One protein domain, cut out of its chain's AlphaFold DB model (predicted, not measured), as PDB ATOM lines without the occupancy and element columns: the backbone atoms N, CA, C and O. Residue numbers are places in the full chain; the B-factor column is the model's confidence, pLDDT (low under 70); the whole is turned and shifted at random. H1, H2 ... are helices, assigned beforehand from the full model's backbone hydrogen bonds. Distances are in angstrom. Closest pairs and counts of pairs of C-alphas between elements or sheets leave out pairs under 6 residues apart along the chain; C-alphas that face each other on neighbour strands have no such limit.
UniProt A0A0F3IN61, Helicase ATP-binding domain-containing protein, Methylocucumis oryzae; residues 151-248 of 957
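Overview. This is residues 151 to 248 of the 957 residues of the protein "Helicase ATP-binding domain-containing protein" of Methylocucumis oryzae (UniProt A0A0F3IN61). Three helices, H1, H2 and H3, fold back and forth in one layer with H2 in the middle; H4 crosses H2 at nearly a right angle over one face. The short H5 lies on the same side as H4, at the far end, by the last part of H2 and the first part of H3. The printed part has 98 residues with five named helices, in the order H1 H2 H3 H4 H5, and no named strand; its class is all helix. It is compact, with a radius of gyration of the C-alphas of 12.9 A, and spans 36 by 30 by 18 A.

Arrangement. H1, residues 151 to 161, touches H2, residues 168 to 187, with residues 168 to 176 of H2 alone; their closest C-alphas are those of Ser 160 and Gln 168, 4.6 A apart. They form a helical hairpin, opposite ways at a steep tilt of 36 degrees, only just past shallow. H2 is the hub, touching three other helices. With H3, residues 192 to 209, it forms a second helical hairpin, opposite ways at a shallow tilt of 13 degrees. Here residues 177 to 184 of H2 touch residues 194 to 202 of H3, and the closest C-alphas, of Ile 181 and Leu 198, are 7.2 A apart. H4, residues 222 to 232, touches H2 with 29 pairs of C-alphas within 8 A, the closest those of Gly 178 and Arg 227 at 4.1 A; the two are about perpendicular, at 88 degrees. H4 also touches H1, about perpendicular at 83 degrees, with the C-alphas of Ala 156 and Glu 224 closest at 6.0 A. H3 and H4 are close but not clearly touching, with the C-alphas of Ile 202 and Phe 231 closest at 7.8 A. H5, residues 243 to 247, touches no helix; it is near H2, and close to but not clearly touching H3, where the C-alphas of Leu 195 and Leu 245 are closest at 7.4 A. H1 is apart from H3 and from H5. The helix packing is mostly crossed: of 4 touching pairs, 1 is at a shallow tilt. Each O i to N i+4 pair is within hydrogen-bond range in H1, H2, H3 and H5, and 6 of 7 in H4.

Along the chain. H1 begins at C-alpha 151, (-42.837, 28.338, 15.530), and is 15.6 A long from first to last C-alpha. H2, the longest, measures 28.4 A and begins at C-alpha 168, (-31.114, 19.856, 26.150). H3 measures 25.7 A, H4 15.7 A and H5 6.0 A, ending at C-alpha 247, (-60.202, 13.692, 34.806).

Size, cuts and confidence. The two C-alphas farthest apart, of Pro 165 and Asn 190, are 38.0 A apart. The printed part has no cut. The link from H3 to H4, residues 210 to 221, is long; that from H2 to H3 is tight. The mean pLDDT of the printed part is 76.9, and 24 residues are under 70, among them residues 214 to 223 and 243 to 248.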
ATOM      1  N   GLY A 151     -43.335  27.304  14.613       80.69
ATOM      2  CA  GLY A 151     -42.837  28.338  15.530       80.69
ATOM      3  C   GLY A 151     -42.558  27.816  16.944       80.69
ATOM      4  O   GLY A 151     -41.478  28.050  17.473       80.69
ATOM      5  N   TYR A 152     -43.472  27.021  17.507       81.50
ATOM      6  CA  TYR A 152     -43.302  26.454  18.851       81.50
ATOM      7  C   TYR A 152     -42.130  25.466  18.949       81.50
ATOM      8  O   TYR A 152     -41.494  25.380  19.994       81.50
ATOM      9  N   VAL A 153     -41.788  24.773  17.859       87.06
ATOM     10  CA  VAL A 153     -40.615  23.889  17.801       87.06
ATOM     11  C   VAL A 153     -39.324  24.708  17.824       87.06
ATOM     12  O   VAL A 153     -38.380  24.350  18.523       87.06
ATOM     13  N   LYS A 154     -39.289  25.849  17.121       88.31
ATOM     14  CA  LYS A 154     -38.153  26.790  17.175       88.31
ATOM     15  C   LYS A 154     -37.967  27.367  18.573       88.31
ATOM     16  O   LYS A 154     -36.836  27.514  19.028       88.31
ATOM     17  N   ASP A 155     -39.067  27.687  19.247       82.56
ATOM     18  CA  ASP A 155     -39.031  28.204  20.614       82.56
ATOM     19  C   ASP A 155     -38.574  27.124  21.608       82.56
ATOM     20  O   ASP A 155     -37.732  27.412  22.459       82.56
ATOM     21  N   ALA A 156     -39.023  25.874  21.446       87.12
ATOM     22  CA  ALA A 156     -38.553  24.736  22.237       87.12
ATOM     23  C   ALA A 156     -37.050  24.462  22.037       87.12
ATOM     24  O   ALA A 156     -36.353  24.173  23.010       87.12
ATOM     25  N   LEU A 157     -36.526  24.594  20.810       88.56
ATOM     26  CA  LEU A 157     -35.085  24.478  20.532       88.56
ATOM     27  C   LEU A 157     -34.293  25.581  21.240       88.56
ATOM     28  O   LEU A 157     -33.389  25.277  22.010       88.56
ATOM     29  N   ARG A 158     -34.712  26.846  21.097       83.75
ATOM     30  CA  ARG A 158     -34.083  27.983  21.797       83.75
ATOM     31  C   ARG A 158     -34.108  27.821  23.314       83.75
ATOM     32  O   ARG A 158     -33.148  28.172  23.987       83.75
ATOM     33  N   PHE A 159     -35.211  27.315  23.862       84.38
ATOM     34  CA  PHE A 159     -35.324  27.019  25.289       84.38
ATOM     35  C   PHE A 159     -34.370  25.903  25.725       84.38
ATOM     36  O   PHE A 159     -33.823  25.958  26.827       84.38
ATOM     37  N   SER A 160     -34.154  24.916  24.858       86.81
ATOM     38  CA  SER A 160     -33.263  23.783  25.110       86.81
ATOM     39  C   SER A 160     -31.793  24.178  25.034       86.81
ATOM     40  O   SER A 160     -31.014  23.695  25.848       86.81
ATOM     41  N   ASP A 161     -31.432  25.126  24.165       82.81
ATOM     42  CA  ASP A 161     -30.078  25.701  24.090       82.81
ATOM     43  C   ASP A 161     -29.648  26.380  25.401       82.81
ATOM     44  O   ASP A 161     -28.460  26.453  25.710       82.81
ATOM     45  N   LEU A 162     -30.613  26.859  26.196       73.81
ATOM     46  CA  LEU A 162     -30.368  27.467  27.510       73.81
ATOM     47  C   LEU A 162     -30.134  26.435  28.625       73.81
ATOM     48  O   LEU A 162     -29.826  26.825  29.752       73.81
ATOM     49  N   GLN A 163     -30.305  25.141  28.343       79.12
ATOM     50  CA  GLN A 163     -30.156  24.067  29.325       79.12
ATOM     51  C   GLN A 163     -28.754  23.442  29.274       79.12
ATOM     52  O   GLN A 163     -28.091  23.506  28.234       79.12
ATOM     53  N   PRO A 164     -28.298  22.791  30.364       73.50
ATOM     54  CA  PRO A 164     -27.066  22.005  30.348       73.50
ATOM     55  C   PRO A 164     -27.071  20.972  29.204       73.50
ATOM     56  O   PRO A 164     -28.126  20.370  28.973       73.50
ATOM     57  N   PRO A 165     -25.940  20.740  28.498       77.81
ATOM     58  CA  PRO A 165     -25.848  19.837  27.340       77.81
ATOM     59  C   PRO A 165     -26.496  18.459  27.544       77.81
ATOM     60  O   PRO A 165     -27.150  17.922  26.653       77.81
ATOM     61  N   GLU A 166     -26.369  17.904  28.746       77.50
ATOM     62  CA  GLU A 166     -26.940  16.625  29.170       77.50
ATOM     63  C   GLU A 166     -28.480  16.602  29.245       77.50
ATOM     64  O   GLU A 166     -29.087  15.528  29.238       77.50
ATOM     65  N   HIS A 167     -29.126  17.770  29.298       81.06
ATOM     66  CA  HIS A 167     -30.572  17.920  29.461       81.06
ATOM     67  C   HIS A 167     -31.275  18.559  28.260       81.06
ATOM     68  O   HIS A 167     -32.502  18.487  28.195       81.06
ATOM     69  N   GLN A 168     -30.543  19.119  27.291       86.12
ATOM     70  CA  GLN A 168     -31.114  19.856  26.150       86.12
ATOM     71  C   GLN A 168     -32.144  19.027  25.379       86.12
ATOM     72  O   GLN A 168     -33.283  19.454  25.200       86.12
ATOM     73  N   TRP A 169     -31.793  17.790  25.013       89.81
ATOM     74  CA  TRP A 169     -32.713  16.934  24.261       89.81
ATOM     75  C   TRP A 169     -33.996  16.631  25.034       89.81
ATOM     76  O   TRP A 169     -35.088  16.567  24.471       89.81
ATOM     77  N   ARG A 170     -33.876  16.466  26.349       86.69
ATOM     78  CA  ARG A 170     -35.009  16.114  27.192       86.69
ATOM     79  C   ARG A 170     -35.888  17.312  27.535       86.69
ATOM     80  O   ARG A 170     -37.106  17.169  27.585       86.69
ATOM     81  N   ALA A 171     -35.285  18.483  27.705       86.00
ATOM     82  CA  ALA A 171     -35.995  19.746  27.838       86.00
ATOM     83  C   ALA A 171     -36.777  20.081  26.560       86.00
ATOM     84  O   ALA A 171     -37.940  20.471  26.655       86.00
ATOM     85  N   PHE A 172     -36.191  19.831  25.382       91.94
ATOM     86  CA  PHE A 172     -36.859  20.005  24.090       91.94
ATOM     87  C   PHE A 172     -38.109  19.139  23.993       91.94
ATOM     88  O   PHE A 172     -39.213  19.648  23.809       91.94
ATOM     89  N   ARG A 173     -37.952  17.823  24.174       91.69
ATOM     90  CA  ARG A 173     -39.070  16.875  24.089       91.69
ATOM     91  C   ARG A 173     -40.143  17.174  25.129       91.69
ATOM     92  O   ARG A 173     -41.325  17.167  24.799       91.69
ATOM     93  N   GLY A 174     -39.738  17.510  26.354       88.88
ATOM     94  CA  GLY A 174     -40.661  17.896  27.416       88.88
ATOM     95  C   GLY A 174     -41.422  19.193  27.123       88.88
ATOM     96  O   GLY A 174     -42.604  19.276  27.444       88.88
ATOM     97  N   ALA A 175     -40.806  20.175  26.459       88.44
ATOM     98  CA  ALA A 175     -41.495  21.385  26.007       88.44
ATOM     99  C   ALA A 175     -42.508  21.096  24.883       88.44
ATOM    100  O   ALA A 175     -43.620  21.621  24.928       88.44
ATOM    101  N   ILE A 176     -42.180  20.207  23.933       92.69
ATOM    102  CA  ILE A 176     -43.110  19.763  22.874       92.69
ATOM    103  C   ILE A 176     -44.319  19.026  23.471       92.69
ATOM    104  O   ILE A 176     -45.461  19.378  23.182       92.69
ATOM    105  N   ILE A 177     -44.091  18.057  24.365       91.31
ATOM    106  CA  ILE A 177     -45.180  17.328  25.041       91.31
ATOM    107  C   ILE A 177     -45.998  18.284  25.917       91.31
ATOM    108  O   ILE A 177     -47.226  18.249  25.904       91.31
ATOM    109  N   GLY A 178     -45.327  19.191  26.624       87.69
ATOM    110  CA  GLY A 178     -45.951  20.250  27.405       87.69
ATOM    111  C   GLY A 178     -46.833  21.189  26.589       87.69
ATOM    112  O   GLY A 178     -47.893  21.589  27.059       87.69
ATOM    113  N   ALA A 179     -46.438  21.513  25.355       86.38
ATOM    114  CA  ALA A 179     -47.259  22.287  24.428       86.38
ATOM    115  C   ALA A 179     -48.520  21.517  24.007       86.38
ATOM    116  O   ALA A 179     -49.584  22.129  23.901       86.38
ATOM    117  N   LYS A 180     -48.430  20.190  23.830       86.62
ATOM    118  CA  LYS A 180     -49.592  19.331  23.544       86.62
ATOM    119  C   LYS A 180     -50.539  19.230  24.745       86.62
ATOM    120  O   LYS A 180     -51.747  19.363  24.567       86.62
ATOM    121  N   ILE A 181     -50.000  19.093  25.963       85.50
ATOM    122  CA  ILE A 181     -50.778  19.158  27.215       85.50
ATOM    123  C   ILE A 181     -51.476  20.522  27.314       85.50
ATOM    124  O   ILE A 181     -52.690  20.579  27.465       85.50
ATOM    125  N   GLU A 182     -50.736  21.622  27.150       82.50
ATOM    126  CA  GLU A 182     -51.286  22.983  27.139       82.50
ATOM    127  C   GLU A 182     -52.397  23.145  26.085       82.50
ATOM    128  O   GLU A 182     -53.411  23.782  26.361       82.50
ATOM    129  N   GLY A 183     -52.224  22.570  24.892       80.94
ATOM    130  CA  GLY A 183     -53.206  22.596  23.808       80.94
ATOM    131  C   GLY A 183     -54.499  21.850  24.139       80.94
ATOM    132  O   GLY A 183     -55.572  22.430  23.988       80.94
ATOM    133  N   TYR A 184     -54.394  20.612  24.633       80.00
ATOM    134  CA  TYR A 184     -55.543  19.800  25.060       80.00
ATOM    135  C   TYR A 184     -56.327  20.478  26.190       80.00
ATOM    136  O   TYR A 184     -57.551  20.538  26.185       80.00
ATOM    137  N   LEU A 185     -55.605  21.063  27.140       70.44
ATOM    138  CA  LEU A 185     -56.213  21.794  28.238       70.44
ATOM    139  C   LEU A 185     -56.929  23.054  27.732       70.44
ATOM    140  O   LEU A 185     -58.101  23.267  28.032       70.44
ATOM    141  N   ASN A 186     -56.260  23.877  26.924       70.50
ATOM    142  CA  ASN A 186     -56.834  25.129  26.429       70.50
ATOM    143  C   ASN A 186     -58.000  24.932  25.450       70.50
ATOM    144  O   ASN A 186     -58.810  25.846  25.304       70.50
ATOM    145  N   SER A 187     -58.088  23.787  24.766       68.38
ATOM    146  CA  SER A 187     -59.206  23.501  23.862       68.38
ATOM    147  C   SER A 187     -60.507  23.198  24.611       68.38
ATOM    148  O   SER A 187     -61.574  23.278  24.005       68.38
ATOM    149  N   GLY A 188     -60.438  22.867  25.909       57.28
ATOM    150  CA  GLY A 188     -61.598  22.413  26.683       57.28
ATOM    151  C   GLY A 188     -62.221  21.131  26.117       57.28
ATOM    152  O   GLY A 188     -63.414  20.891  26.307       57.28
ATOM    153  N   SER A 189     -61.437  20.351  25.364       56.53
ATOM    154  CA  SER A 189     -61.874  19.120  24.708       56.53
ATOM    155  C   SER A 189     -62.105  18.022  25.746       56.53
ATOM    156  O   SER A 189     -61.182  17.607  26.439       56.53
ATOM    157  N   ASN A 190     -63.331  17.501  25.815       62.41
ATOM    158  CA  ASN A 190     -63.645  16.268  26.549       62.41
ATOM    159  C   ASN A 190     -63.469  15.020  25.660       62.41
ATOM    160  O   ASN A 190     -64.073  13.980  25.931       62.41
ATOM    161  N   ASP A 191     -62.705  15.118  24.564       72.75
ATOM    162  CA  ASP A 191     -62.445  13.978  23.691       72.75
ATOM    163  C   ASP A 191     -61.507  12.988  24.392       72.75
ATOM    164  O   ASP A 191     -60.311  13.229  24.584       72.75
ATOM    165  N   GLN A 192     -62.082  11.855  24.794       72.81
ATOM    166  CA  GLN A 192     -61.355  10.779  25.451       72.81
ATOM    167  C   GLN A 192     -60.261  10.191  24.544       72.81
ATOM    168  O   GLN A 192     -59.227   9.769  25.051       72.81
ATOM    169  N   GLY A 193     -60.450  10.205  23.219       76.75
ATOM    170  CA  GLY A 193     -59.457   9.718  22.262       76.75
ATOM    171  C   GLY A 193     -58.206  10.597  22.212       76.75
ATOM    172  O   GLY A 193     -57.094  10.074  22.217       76.75
ATOM    173  N   GLU A 194     -58.370  11.925  22.240       77.38
ATOM    174  CA  GLU A 194     -57.241  12.869  22.303       77.38
ATOM    175  C   GLU A 194     -56.485  12.761  23.638       77.38
ATOM    176  O   GLU A 194     -55.252  12.831  23.670       77.38
ATOM    177  N   LEU A 195     -57.214  12.551  24.741       80.81
ATOM    178  CA  LEU A 195     -56.629  12.343  26.067       80.81
ATOM    179  C   LEU A 195     -55.837  11.034  26.148       80.81
ATOM    180  O   LEU A 195     -54.751  11.006  26.730       80.81
ATOM    181  N   ASP A 196     -56.367   9.957  25.571       80.31
ATOM    182  CA  ASP A 196     -55.703   8.656  25.545       80.31
ATOM    183  C   ASP A 196     -54.425   8.715  24.685       80.31
ATOM    184  O   ASP A 196     -53.375   8.244  25.122       80.31
ATOM    185  N   GLU A 197     -54.455   9.401  23.536       82.62
ATOM    186  CA  GLU A 197     -53.261   9.640  22.710       82.62
ATOM    187  C   GLU A 197     -52.198  10.468  23.459       82.62
ATOM    188  O   GLU A 197     -50.998  10.175  23.413       82.62
ATOM    189  N   LEU A 198     -52.619  11.502  24.198       86.50
ATOM    190  CA  LEU A 198     -51.722  12.316  25.022       86.50
ATOM    191  C   LEU A 198     -51.064  11.486  26.135       86.50
ATOM    192  O   LEU A 198     -49.855  11.598  26.365       86.50
ATOM    193  N   LYS A 199     -51.843  10.623  26.797       86.56
ATOM    194  CA  LYS A 199     -51.354   9.683  27.816       86.56
ATOM    195  C   LYS A 199     -50.351   8.692  27.239       86.56
ATOM    196  O   LYS A 199     -49.324   8.447  27.873       86.56
ATOM    197  N   GLU A 200     -50.606   8.160  26.045       85.06
ATOM    198  CA  GLU A 200     -49.675   7.258  25.360       85.06
ATOM    199  C   GLU A 200     -48.336   7.936  25.053       85.06
ATOM    200  O   GLU A 200     -47.281   7.352  25.313       85.06
ATOM    201  N   ILE A 201     -48.352   9.186  24.574       87.38
ATOM    202  CA  ILE A 201     -47.125   9.949  24.295       87.38
ATOM    203  C   ILE A 201     -46.312  10.169  25.575       87.38
ATOM    204  O   ILE A 201     -45.098   9.948  25.575       87.38
ATOM    205  N   ILE A 202     -46.971  10.566  26.669       88.25
ATOM    206  CA  ILE A 202     -46.317  10.773  27.967       88.25
ATOM    207  C   ILE A 202     -45.709   9.457  28.460       88.25
ATOM    208  O   ILE A 202     -44.524   9.419  28.780       88.25
ATOM    209  N   LEU A 203     -46.475   8.361  28.460       85.62
ATOM    210  CA  LEU A 203     -45.985   7.053  28.908       85.62
ATOM    211  C   LEU A 203     -44.815   6.554  28.067       85.62
ATOM    212  O   LEU A 203     -43.830   6.075  28.626       85.62
ATOM    213  N   HIS A 204     -44.886   6.687  26.742       85.06
ATOM    214  CA  HIS A 204     -43.794   6.289  25.861       85.06
ATOM    215  C   HIS A 204     -42.513   7.085  26.159       85.06
ATOM    216  O   HIS A 204     -41.419   6.516  26.191       85.06
ATOM    217  N   GLU A 205     -42.641   8.385  26.435       87.38
ATOM    218  CA  GLU A 205     -41.515   9.229  26.829       87.38
ATOM    219  C   GLU A 205     -40.915   8.800  28.178       87.38
ATOM    220  O   GLU A 205     -39.693   8.663  28.297       87.38
ATOM    221  N   VAL A 206     -41.765   8.514  29.174       84.06
ATOM    222  CA  VAL A 206     -41.332   8.047  30.501       84.06
ATOM    223  C   VAL A 206     -40.656   6.678  30.429       84.06
ATOM    224  O   VAL A 206     -39.604   6.478  31.032       84.06
ATOM    225  N   VAL A 207     -41.204   5.737  29.657       83.69
ATOM    226  CA  VAL A 207     -40.620   4.397  29.477       83.69
ATOM    227  C   VAL A 207     -39.257   4.476  28.796       83.69
ATOM    228  O   VAL A 207     -38.331   3.757  29.173       83.69
ATOM    229  N   LYS A 208     -39.120   5.342  27.786       82.81
ATOM    230  CA  LYS A 208     -37.898   5.423  26.981       82.81
ATOM    231  C   LYS A 208     -36.768   6.169  27.685       82.81
ATOM    232  O   LYS A 208     -35.612   5.780  27.525       82.81
ATOM    233  N   TYR A 209     -37.079   7.227  28.433       83.12
ATOM    234  CA  TYR A 209     -36.053   8.096  29.008       83.12
ATOM    235  C   TYR A 209     -36.030   8.094  30.549       83.12
ATOM    236  O   TYR A 209     -35.023   8.490  31.127       83.12
ATOM    237  N   GLY A 210     -37.069   7.643  31.254       79.50
ATOM    238  CA  GLY A 210     -37.174   7.662  32.726       79.50
ATOM    239  C   GLY A 210     -38.182   8.700  33.242       79.50
ATOM    240  O   GLY A 210     -38.927   9.282  32.454       79.50
ATOM    241  N   SER A 211     -38.193   8.994  34.543       79.19
ATOM    242  CA  SER A 211     -39.185   9.919  35.103       79.19
ATOM    243  C   SER A 211     -38.969  11.355  34.596       79.19
ATOM    244  O   SER A 211     -37.832  11.831  34.563       79.19
ATOM    245  N   PRO A 212     -40.028  12.103  34.229       73.56
ATOM    246  CA  PRO A 212     -39.927  13.534  33.940       73.56
ATOM    247  C   PRO A 212     -39.383  14.336  35.130       73.56
ATOM    248  O   PRO A 212     -38.747  15.366  34.933       73.56
ATOM    249  N   LYS A 213     -39.572  13.837  36.361       73.44
ATOM    250  CA  LYS A 213     -39.053  14.459  37.589       73.44
ATOM    251  C   LYS A 213     -37.539  14.329  37.763       73.44
ATOM    252  O   LYS A 213     -36.965  15.068  38.556       73.44
ATOM    253  N   ASP A 214     -36.889  13.450  37.000       67.50
ATOM    254  CA  ASP A 214     -35.426  13.316  37.005       67.50
ATOM    255  C   ASP A 214     -34.740  14.514  36.314       67.50
ATOM    256  O   ASP A 214     -33.525  14.699  36.409       67.50
ATOM    257  N   ILE A 215     -35.522  15.353  35.626       65.19
ATOM    258  CA  ILE A 215     -35.071  16.600  35.017       65.19
ATOM    259  C   ILE A 215     -34.951  17.666  36.121       65.19
ATOM    260  O   ILE A 215     -35.929  18.310  36.499       65.19
ATOM    261  N   SER A 216     -33.741  17.864  36.645       52.34
ATOM    262  CA  SER A 216     -33.448  18.840  37.703       52.34
ATOM    263  C   SER A 216     -32.328  19.801  37.283       52.34
ATOM    264  O   SER A 216     -31.575  19.517  36.360       52.34
ATOM    265  N   GLY A 217     -32.236  20.974  37.921       53.31
ATOM    266  CA  GLY A 217     -31.163  21.945  37.642       53.31
ATOM    267  C   GLY A 217     -31.327  22.771  36.356       53.31
ATOM    268  O   GLY A 217     -30.335  23.263  35.824       53.31
ATOM    269  N   LEU A 218     -32.555  22.934  35.857       63.75
ATOM    270  CA  LEU A 218     -32.848  23.665  34.620       63.75
ATOM    271  C   LEU A 218     -33.067  25.173  34.806       63.75
ATOM    272  O   LEU A 218     -33.486  25.645  35.865       63.75
ATOM    273  N   VAL A 219     -32.859  25.926  33.725       51.03
ATOM    274  CA  VAL A 219     -33.174  27.356  33.627       51.03
ATOM    275  C   VAL A 219     -34.676  27.527  33.375       51.03
ATOM    276  O   VAL A 219     -35.173  27.205  32.296       51.03
ATOM    277  N   LEU A 220     -35.402  28.049  34.372       52.56
ATOM    278  CA  LEU A 220     -36.857  28.238  34.330       52.56
ATOM    279  C   LEU A 220     -37.242  29.652  33.864       52.56
ATOM    280  O   LEU A 220     -37.569  30.521  34.673       52.56
ATOM    281  N   ALA A 221     -37.172  29.898  32.553       47.69
ATOM    282  CA  ALA A 221     -37.554  31.173  31.946       47.69
ATOM    283  C   ALA A 221     -38.347  30.980  30.641       47.69
ATOM    284  O   ALA A 221     -38.067  30.080  29.851       47.69
ATOM    285  N   GLY A 222     -39.323  31.860  30.398       52.50
ATOM    286  CA  GLY A 222     -40.126  31.875  29.171       52.50
ATOM    287  C   GLY A 222     -41.273  30.853  29.131       52.50
ATOM    288  O   GLY A 222     -41.458  30.037  30.031       52.50
ATOM    289  N   LYS A 223     -42.078  30.915  28.062       66.50
ATOM    290  CA  LYS A 223     -43.283  30.083  27.881       66.50
ATOM    291  C   LYS A 223     -42.972  28.580  27.828       66.50
ATOM    292  O   LYS A 223     -43.725  27.779  28.373       66.50
ATOM    293  N   GLU A 224     -41.837  28.205  27.245       77.06
ATOM    294  CA  GLU A 224     -41.405  26.806  27.137       77.06
ATOM    295  C   GLU A 224     -41.008  26.194  28.487       77.06
ATOM    296  O   GLU A 224     -41.228  25.006  28.705       77.06
ATOM    297  N   SER A 225     -40.549  27.003  29.451       69.31
ATOM    298  CA  SER A 225     -40.326  26.537  30.827       69.31
ATOM    299  C   SER A 225     -41.632  26.126  31.515       69.31
ATOM    300  O   SER A 225     -41.654  25.120  32.223       69.31
ATOM    301  N   LYS A 226     -42.731  26.854  31.271       73.88
ATOM    302  CA  LYS A 226     -44.068  26.482  31.766       73.88
ATOM    303  C   LYS A 226     -44.540  25.172  31.133       73.88
ATOM    304  O   LYS A 226     -45.046  24.307  31.841       73.88
ATOM    305  N   ARG A 227     -44.344  25.011  29.820       83.94
ATOM    306  CA  ARG A 227     -44.689  23.786  29.076       83.94
ATOM    307  C   ARG A 227     -43.895  22.586  29.576       83.94
ATOM    308  O   ARG A 227     -44.485  21.561  29.898       83.94
ATOM    309  N   LEU A 228     -42.584  22.738  29.750       81.12
ATOM    310  CA  LEU A 228     -41.770  21.700  30.372       81.12
ATOM    311  C   LEU A 228     -42.283  21.361  31.779       81.12
ATOM    312  O   LEU A 228     -42.400  20.186  32.109       81.12
ATOM    313  N   GLY A 229     -42.653  22.365  32.579       70.94
ATOM    314  CA  GLY A 229     -43.279  22.161  33.888       70.94
ATOM    315  C   GLY A 229     -44.578  21.349  33.821       70.94
ATOM    316  O   GLY A 229     -44.774  20.453  34.635       70.94
ATOM    317  N   MET A 230     -45.433  21.589  32.820       79.69
ATOM    318  CA  MET A 230     -46.649  20.794  32.592       79.69
ATOM    319  C   MET A 230     -46.333  19.330  32.282       79.69
ATOM    320  O   MET A 230     -47.004  18.442  32.796       79.69
ATOM    321  N   PHE A 231     -45.290  19.064  31.491       86.19
ATOM    322  CA  PHE A 231     -44.824  17.698  31.256       86.19
ATOM    323  C   PHE A 231     -44.215  17.066  32.518       86.19
ATOM    324  O   PHE A 231     -44.550  15.928  32.845       86.19
ATOM    325  N   ILE A 232     -43.384  17.794  33.272       80.31
ATOM    326  CA  ILE A 232     -42.787  17.306  34.530       80.31
ATOM    327  C   ILE A 232     -43.873  16.930  35.546       80.31
ATOM    328  O   ILE A 232     -43.777  15.897  36.205       80.31
ATOM    329  N   ASN A 233     -44.925  17.744  35.628       77.94
ATOM    330  CA  ASN A 233     -46.040  17.551  36.550       77.94
ATOM    331  C   ASN A 233     -47.147  16.649  35.988       77.94
ATOM    332  O   ASN A 233     -48.146  16.430  36.665       77.94
ATOM    333  N   SER A 234     -46.989  16.114  34.772       81.19
ATOM    334  CA  SER A 234     -47.996  15.254  34.139       81.19
ATOM    335  C   SER A 234     -48.137  13.888  34.819       81.19
ATOM    336  O   SER A 234     -49.194  13.265  34.705       81.19
ATOM    337  N   ILE A 235     -47.105  13.449  35.550       80.38
ATOM    338  CA  ILE A 235     -47.024  12.153  36.229       80.38
ATOM    339  C   ILE A 235     -46.389  12.306  37.626       80.38
ATOM    340  O   ILE A 235     -45.502  13.138  37.840       80.38
ATOM    341  N   ASP A 236     -46.841  11.517  38.599       75.12
ATOM    342  CA  ASP A 236     -46.263  11.474  39.944       75.12
ATOM    343  C   ASP A 236     -45.016  10.559  40.023       75.12
ATOM    344  O   ASP A 236     -44.618   9.911  39.055       75.12
ATOM    345  N   GLU A 237     -44.369  10.489  41.193       68.44
ATOM    346  CA  GLU A 237     -43.176   9.639  41.411       68.44
ATOM    347  C   GLU A 237     -43.468   8.130  41.331       68.44
ATOM    348  O   GLU A 237     -42.544   7.320  41.273       68.44
ATOM    349  N   LYS A 238     -44.747   7.744  41.347       68.06
ATOM    350  CA  LYS A 238     -45.216   6.356  41.293       68.06
ATOM    351  C   LYS A 238     -45.679   5.955  39.890       68.06
ATOM    352  O   LYS A 238     -46.016   4.790  39.694       68.06
ATOM    353  N   GLY A 239     -45.667   6.879  38.928       66.12
ATOM    354  CA  GLY A 239     -46.104   6.638  37.556       66.12
ATOM    355  C   GLY A 239     -47.605   6.836  37.319       66.12
ATOM    356  O   GLY A 239     -48.094   6.427  36.268       66.12
ATOM    357  N   ASN A 240     -48.342   7.443  38.257       78.94
ATOM    358  CA  ASN A 240     -49.751   7.794  38.054       78.94
ATOM    359  C   ASN A 240     -49.860   9.164  37.388       78.94
ATOM    360  O   ASN A 240     -49.082  10.070  37.695       78.94
ATOM    361  N   PHE A 241     -50.835   9.334  36.499       79.25
ATOM    362  CA  PHE A 241     -51.088  10.629  35.876       79.25
ATOM    363  C   PHE A 241     -51.555  11.656  36.910       79.25
ATOM    364  O   PHE A 241     -52.178  11.324  37.916       79.25
ATOM    365  N   SER A 242     -51.268  12.929  36.651       71.81
ATOM    366  CA  SER A 242     -51.833  14.016  37.450       71.81
ATOM    367  C   SER A 242     -53.370  13.971  37.424       71.81
ATOM    368  O   SER A 242     -53.946  13.608  36.393       71.81
ATOM    369  N   PRO A 243     -54.063  14.418  38.490       64.56
ATOM    370  CA  PRO A 243     -55.532  14.481  38.521       64.56
ATOM    371  C   PRO A 243     -56.138  15.230  37.318       64.56
ATOM    372  O   PRO A 243     -57.243  14.929  36.866       64.56
ATOM    373  N   MET A 244     -55.375  16.179  36.772       62.44
ATOM    374  CA  MET A 244     -55.663  16.955  35.566       62.44
ATOM    375  C   MET A 244     -55.761  16.088  34.297       62.44
ATOM    376  O   MET A 244     -56.667  16.277  33.491       62.44
ATOM    377  N   LEU A 245     -54.861  15.114  34.133       68.69
ATOM    378  CA  LEU A 245     -54.860  14.163  33.013       68.69
ATOM    379  C   LEU A 245     -55.711  12.917  33.301       68.69
ATOM    380  O   LEU A 245     -56.111  12.217  32.372       68.69
ATOM    381  N   GLU A 246     -56.029  12.624  34.563       69.50
ATOM    382  CA  GLU A 246     -56.984  11.565  34.907       69.50
ATOM    383  C   GLU A 246     -58.437  11.964  34.620       69.50
ATOM    384  O   GLU A 246     -59.202  11.123  34.152       69.50
ATOM    385  N   SER A 247     -58.805  13.229  34.857       56.44
ATOM    386  CA  SER A 247     -60.202  13.692  34.806       56.44
ATOM    387  C   SER A 247     -60.593  14.514  33.570       56.44
ATOM    388  O   SER A 247     -61.784  14.735  33.370       56.44
ATOM    389  N   GLY A 248     -59.637  14.972  32.747       50.56
ATOM    390  CA  GLY A 248     -59.914  15.771  31.538       50.56
ATOM    391  C   GLY A 248     -60.390  17.206  31.805       50.56
ATOM    392  O   GLY A 248     -60.703  17.935  30.872       50.56
TER     393      GLY A 248